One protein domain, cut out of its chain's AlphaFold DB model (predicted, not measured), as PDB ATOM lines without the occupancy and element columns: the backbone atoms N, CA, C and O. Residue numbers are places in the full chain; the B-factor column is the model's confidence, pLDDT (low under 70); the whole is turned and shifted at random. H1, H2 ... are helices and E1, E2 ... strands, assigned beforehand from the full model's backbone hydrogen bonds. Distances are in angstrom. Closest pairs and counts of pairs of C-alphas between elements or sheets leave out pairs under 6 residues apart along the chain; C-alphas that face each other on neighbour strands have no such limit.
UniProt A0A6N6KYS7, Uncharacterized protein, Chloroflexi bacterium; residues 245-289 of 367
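What this domain is: This is residues 245 to 289 of the 367 residues of an uncharacterized protein of Chloroflexi bacterium (UniProt A0A6N6KYS7). Little regular structure is here: a loop-built domain in which a short two-stranded hairpin, E1 and E2, stands beside a long winding stretch, residues 245 to 264, with the small helix H1 near the far end of E2. The 45 printed residues hold H1, E1 and E2 in that order, a mixed class with 12 residues in named elements. The sheet, order E1 - E2, is antiparallel. The whole is compact, radius of gyration of the C-alphas 9.2 A, spanning 25 by 21 by 14 A.

Where its parts are: Find C-alpha 274 at (34.739, -28.910, -11.140); from there E1, residues 274 to 277, runs 9.5 A. E2, residues 280 to 283, runs 10.2 A to C-alpha 283 at (38.110, -25.860, -13.109). H1, residues 265 to 268, covers 5.4 A.

How they stand to each other: In the hairpin E1 and E2, at 130 degrees between directions, look for N 282 and O 275, 2.8 A apart, within hydrogen-bond range. The closest C-alphas of H1 and E2 are those of Cys 266 and Cys 283, 5.7 A apart. H1 is too short for an O i to N i+4 pair; its one O i to N i+3 pair is within range.

The domain as a whole: The C-alphas farthest apart, of Glu 251 and Asp 288, are 25.5 A apart. The printed part has no cut, and both links are tight. Residues 250 to 254 have pLDDT under 70.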
ATOM      1  N   ALA A 245      42.725 -25.294  -8.958       90.19
ATOM      2  CA  ALA A 245      41.988 -26.098  -7.992       90.19
ATOM      3  C   ALA A 245      40.525 -25.616  -7.892       90.19
ATOM      4  O   ALA A 245      40.255 -24.416  -7.981       90.19
ATOM      5  N   CYS A 246      39.584 -26.553  -7.771       92.06
ATOM      6  CA  CYS A 246      38.153 -26.261  -7.787       92.06
ATOM      7  C   CYS A 246      37.401 -27.146  -6.801       92.06
ATOM      8  O   CYS A 246      37.606 -28.364  -6.770       92.06
ATOM      9  N   GLY A 247      36.462 -26.548  -6.078       88.44
ATOM     10  CA  GLY A 247      35.608 -27.241  -5.133       88.44
ATOM     11  C   GLY A 247      36.296 -27.525  -3.803       88.44
ATOM     12  O   GLY A 247      35.741 -28.295  -3.023       88.44
ATOM     13  N   TYR A 248      37.453 -26.922  -3.524       83.56
ATOM     14  CA  TYR A 248      38.171 -27.073  -2.261       83.56
ATOM     15  C   TYR A 248      37.787 -25.976  -1.273       83.56
ATOM     16  O   TYR A 248      37.369 -24.886  -1.648       83.56
ATOM     17  N   GLY A 249      37.886 -26.292   0.016       71.19
ATOM     18  CA  GLY A 249      37.663 -25.318   1.080       71.19
ATOM     19  C   GLY A 249      38.716 -24.209   1.107       71.19
ATOM     20  O   GLY A 249      39.589 -24.097   0.254       71.19
ATOM     21  N   ASP A 250      38.636 -23.404   2.155       61.88
ATOM     22  CA  ASP A 250      39.559 -22.321   2.471       61.88
ATOM     23  C   ASP A 250      40.992 -22.785   2.767       61.88
ATOM     24  O   ASP A 250      41.912 -21.981   2.639       61.88
ATOM     25  N   GLU A 251      41.209 -24.054   3.133       57.16
ATOM     26  CA  GLU A 251      42.530 -24.476   3.613       57.16
ATOM     27  C   GLU A 251      43.029 -25.827   3.070       57.16
ATOM     28  O   GLU A 251      44.241 -25.994   2.957       57.16
ATOM     29  N   GLU A 252      42.178 -26.777   2.661       61.56
ATOM     30  CA  GLU A 252      42.617 -28.143   2.306       61.56
ATOM     31  C   GLU A 252      42.297 -28.541   0.857       61.56
ATOM     32  O   GLU A 252      41.139 -28.599   0.443       61.56
ATOM     33  N   VAL A 253      43.355 -28.869   0.104       64.12
ATOM     34  CA  VAL A 253      43.302 -29.391  -1.278       64.12
ATOM     35  C   VAL A 253      43.178 -30.920  -1.338       64.12
ATOM     36  O   VAL A 253      43.277 -31.510  -2.413       64.12
ATOM     37  N   ASP A 254      42.953 -31.580  -0.202       66.19
ATOM     38  CA  ASP A 254      43.001 -33.044  -0.127       66.19
ATOM     39  C   ASP A 254      41.745 -33.704  -0.706       66.19
ATOM     40  O   ASP A 254      41.825 -34.769  -1.321       66.19
ATOM     41  N   ALA A 255      40.578 -33.069  -0.555       78.75
ATOM     42  CA  ALA A 255      39.334 -33.544  -1.147       78.75
ATOM     43  C   ALA A 255      38.387 -32.385  -1.494       78.75
ATOM     44  O   ALA A 255      38.198 -31.482  -0.676       78.75
ATOM     45  N   PRO A 256      37.739 -32.415  -2.674       84.31
ATOM     46  CA  PRO A 256      36.733 -31.421  -3.008       84.31
ATOM     47  C   PRO A 256      35.532 -31.562  -2.064       84.31
ATOM     48  O   PRO A 256      34.965 -32.644  -1.896       84.31
ATOM     49  N   VAL A 257      35.115 -30.451  -1.468       89.56
ATOM     50  CA  VAL A 257      33.920 -30.358  -0.620       89.56
ATOM     51  C   VAL A 257      32.654 -30.083  -1.436       89.56
ATOM     52  O   VAL A 257      31.544 -30.245  -0.929       89.56
ATOM     53  N   GLN A 258      32.800 -29.689  -2.707       89.50
ATOM     54  CA  GLN A 258      31.690 -29.491  -3.636       89.50
ATOM     55  C   GLN A 258      32.080 -29.677  -5.108       89.50
ATOM     56  O   GLN A 258      33.251 -29.674  -5.466       89.50
ATOM     57  N   ALA A 259      31.073 -29.842  -5.971       93.06
ATOM     58  CA  ALA A 259      31.243 -30.151  -7.397       93.06
ATOM     59  C   ALA A 259      31.344 -28.911  -8.312       93.06
ATOM     60  O   ALA A 259      31.386 -29.043  -9.537       93.06
ATOM     61  N   SER A 260      31.332 -27.706  -7.746       93.75
ATOM     62  CA  SER A 260      31.421 -26.452  -8.494       93.75
ATOM     63  C   SER A 260      32.236 -25.414  -7.743       93.75
ATOM     64  O   SER A 260      32.233 -25.406  -6.516       93.75
ATOM     65  N   SER A 261      32.866 -24.514  -8.486       91.50
ATOM     66  CA  SER A 261      33.690 -23.450  -7.936       91.50
ATOM     67  C   SER A 261      32.912 -22.499  -7.035       91.50
ATOM     68  O   SER A 261      31.726 -22.216  -7.259       91.50
ATOM     69  N   PHE A 262      33.603 -21.974  -6.034       90.31
ATOM     70  CA  PHE A 262      33.073 -21.016  -5.073       90.31
ATOM     71  C   PHE A 262      34.208 -20.205  -4.441       90.31
ATOM     72  O   PHE A 262      35.378 -20.530  -4.610       90.31
ATOM     73  N   ASN A 263      33.877 -19.152  -3.689       85.44
ATOM     74  CA  ASN A 263      34.839 -18.405  -2.865       85.44
ATOM     75  C   ASN A 263      36.086 -17.903  -3.623       85.44
ATOM     76  O   ASN A 263      37.178 -17.840  -3.064       85.44
ATOM     77  N   GLY A 264      35.927 -17.495  -4.884       80.81
ATOM     78  CA  GLY A 264      37.026 -16.929  -5.673       80.81
ATOM     79  C   GLY A 264      37.799 -17.938  -6.530       80.81
ATOM     80  O   GLY A 264      38.646 -17.536  -7.334       80.81
ATOM     81  N   GLU A 265      37.474 -19.229  -6.440       87.44
ATOM     82  CA  GLU A 265      38.006 -20.260  -7.333       87.44
ATOM     83  C   GLU A 265      37.708 -19.960  -8.813       87.44
ATOM     84  O   GLU A 265      36.837 -19.159  -9.176       87.44
ATOM     85  N   CYS A 266      38.457 -20.614  -9.703       87.19
ATOM     86  CA  CYS A 266      38.279 -20.492 -11.152       87.19
ATOM     87  C   CYS A 266      38.297 -19.046 -11.667       87.19
ATOM     88  O   CYS A 266      37.556 -18.698 -12.587       87.19
ATOM     89  N   ARG A 267      39.189 -18.217 -11.103       84.62
ATOM     90  CA  ARG A 267      39.341 -16.785 -11.422       84.62
ATOM     91  C   ARG A 267      38.100 -15.970 -11.039       84.62
ATOM     92  O   ARG A 267      37.607 -15.178 -11.842       84.62
ATOM     93  N   ASN A 268      37.613 -16.158  -9.810       86.38
ATOM     94  CA  ASN A 268      36.426 -15.486  -9.274       86.38
ATOM     95  C   ASN A 268      35.143 -15.761 -10.076       86.38
ATOM     96  O   ASN A 268      34.273 -14.893 -10.194       86.38
ATOM     97  N   LEU A 269      35.033 -16.959 -10.652       88.62
ATOM     98  CA  LEU A 269      33.845 -17.398 -11.374       88.62
ATOM     99  C   LEU A 269      33.167 -18.495 -10.564       88.62
ATOM    100  O   LEU A 269      33.566 -19.649 -10.658       88.62
ATOM    101  N   ASP A 270      32.140 -18.141  -9.796       90.31
ATOM    102  CA  ASP A 270      31.340 -19.111  -9.043       90.31
ATOM    103  C   ASP A 270      30.478 -19.979  -9.978       90.31
ATOM    104  O   ASP A 270      29.971 -19.516 -11.007       90.31
ATOM    105  N   GLY A 271      30.263 -21.239  -9.593       92.38
ATOM    106  CA  GLY A 271      29.398 -22.178 -10.315       92.38
ATOM    107  C   GLY A 271      30.020 -22.798 -11.572       92.38
ATOM    108  O   GLY A 271      29.318 -23.482 -12.321       92.38
ATOM    109  N   VAL A 272      31.316 -22.586 -11.819       94.88
ATOM    110  CA  VAL A 272      32.076 -23.335 -12.830       94.88
ATOM    111  C   VAL A 272      32.145 -24.787 -12.374       94.88
ATOM    112  O   VAL A 272      32.448 -25.066 -11.219       94.88
ATOM    113  N   ALA A 273      31.836 -25.725 -13.267       95.81
ATOM    114  CA  ALA A 273      31.892 -27.141 -12.930       95.81
ATOM    115  C   ALA A 273      33.330 -27.547 -12.578       95.81
ATOM    116  O   ALA A 273      34.264 -27.244 -13.329       95.81
ATOM    117  N   CYS A 274      33.485 -28.257 -11.465       95.25
ATOM    118  CA  CYS A 274      34.739 -28.910 -11.140       95.25
ATOM    119  C   CYS A 274      34.772 -30.290 -11.797       95.25
ATOM    120  O   CYS A 274      33.784 -31.028 -11.775       95.25
ATOM    121  N   VAL A 275      35.905 -30.630 -12.400       95.81
ATOM    122  CA  VAL A 275      36.136 -31.918 -13.059       95.81
ATOM    123  C   VAL A 275      37.419 -32.536 -12.533       95.81
ATOM    124  O   VAL A 275      38.354 -31.824 -12.174       95.81
ATOM    125  N   GLU A 276      37.468 -33.862 -12.480       94.94
ATOM    126  CA  GLU A 276      38.692 -34.571 -12.126       94.94
ATOM    127  C   GLU A 276      39.650 -34.577 -13.322       94.94
ATOM    128  O   GLU A 276      39.275 -34.971 -14.427       94.94
ATOM    129  N   ASN A 277      40.888 -34.149 -13.096       94.12
ATOM    130  CA  ASN A 277      41.975 -34.252 -14.057       94.12
ATOM    131  C   ASN A 277      43.280 -34.515 -13.301       94.12
ATOM    132  O   ASN A 277      43.543 -33.886 -12.279       94.12
ATOM    133  N   ASN A 278      44.093 -35.458 -13.780       92.19
ATOM    134  CA  ASN A 278      45.371 -35.819 -13.154       92.19
ATOM    135  C   ASN A 278      45.299 -36.078 -11.631       92.19
ATOM    136  O   ASN A 278      46.242 -35.788 -10.895       92.19
ATOM    137  N   GLY A 279      44.186 -36.648 -11.158       88.25
ATOM    138  CA  GLY A 279      44.005 -37.052  -9.761       88.25
ATOM    139  C   GLY A 279      43.608 -35.933  -8.795       88.25
ATOM    140  O   GLY A 279      43.681 -36.145  -7.587       88.25
ATOM    141  N   TYR A 280      43.188 -34.762  -9.287       90.31
ATOM    142  CA  TYR A 280      42.607 -33.708  -8.453       90.31
ATOM    143  C   TYR A 280      41.426 -33.017  -9.155       90.31
ATOM    144  O   TYR A 280      41.282 -33.056 -10.376       90.31
ATOM    145  N   SER A 281      40.546 -32.404  -8.365       93.50
ATOM    146  CA  SER A 281      39.426 -31.587  -8.843       93.50
ATOM    147  C   SER A 281      39.912 -30.219  -9.332       93.50
ATOM    148  O   SER A 281      40.590 -29.506  -8.595       93.50
ATOM    149  N   MET A 282      39.571 -29.826 -10.557       94.19
ATOM    150  CA  MET A 282      39.986 -28.550 -11.144       94.19
ATOM    151  C   MET A 282      38.884 -27.895 -11.977       94.19
ATOM    152  O   MET A 282      37.890 -28.525 -12.341       94.19
ATOM    153  N   CYS A 283      39.056 -26.614 -12.292       94.75
ATOM    154  CA  CYS A 283      38.110 -25.860 -13.109       94.75
ATOM    155  C   CYS A 283      38.002 -26.461 -14.518       94.75
ATOM    156  O   CYS A 283      39.008 -26.588 -15.219       94.75
ATOM    157  N   CYS A 284      36.786 -26.761 -14.985       95.62
ATOM    158  CA  CYS A 284      36.585 -27.394 -16.297       95.62
ATOM    159  C   CYS A 284      37.110 -26.579 -17.490       95.62
ATOM    160  O   CYS A 284      37.361 -27.134 -18.554       95.62
ATOM    161  N   ASN A 285      37.293 -25.270 -17.326       93.31
ATOM    162  CA  ASN A 285      37.841 -24.373 -18.343       93.31
ATOM    163  C   ASN A 285      39.377 -24.267 -18.321       93.31
ATOM    164  O   ASN A 285      39.932 -23.484 -19.091       93.31
ATOM    165  N   ALA A 286      40.052 -25.007 -17.440       93.81
ATOM    166  CA  ALA A 286      41.505 -25.013 -17.291       93.81
ATOM    167  C   ALA A 286      42.141 -26.378 -17.613       93.81
ATOM    168  O   ALA A 286      43.360 -26.491 -17.566       93.81
ATOM    169  N   VAL A 287      41.351 -27.402 -17.956       94.31
ATOM    170  CA  VAL A 287      41.846 -28.772 -18.208       94.31
ATOM    171  C   VAL A 287      42.816 -28.871 -19.385       94.31
ATOM    172  O   VAL A 287      43.749 -29.661 -19.333       94.31
ATOM    173  N   ASP A 288      42.635 -28.036 -20.410       93.06
ATOM    174  CA  ASP A 288      43.486 -28.015 -21.610       93.06
ATOM    175  C   ASP A 288      44.708 -27.088 -21.456       93.06
ATOM    176  O   ASP A 288      45.400 -26.781 -22.426       93.06
ATOM    177  N   ASN A 289      44.950 -26.576 -20.248       94.06
ATOM    178  CA  ASN A 289      46.064 -25.686 -19.957       94.06
ATOM    179  C   ASN A 289      47.391 -26.451 -19.861       94.06
ATOM    180  O   ASN A 289      47.417 -27.586 -19.383       94.06
TER     181      ASN A 289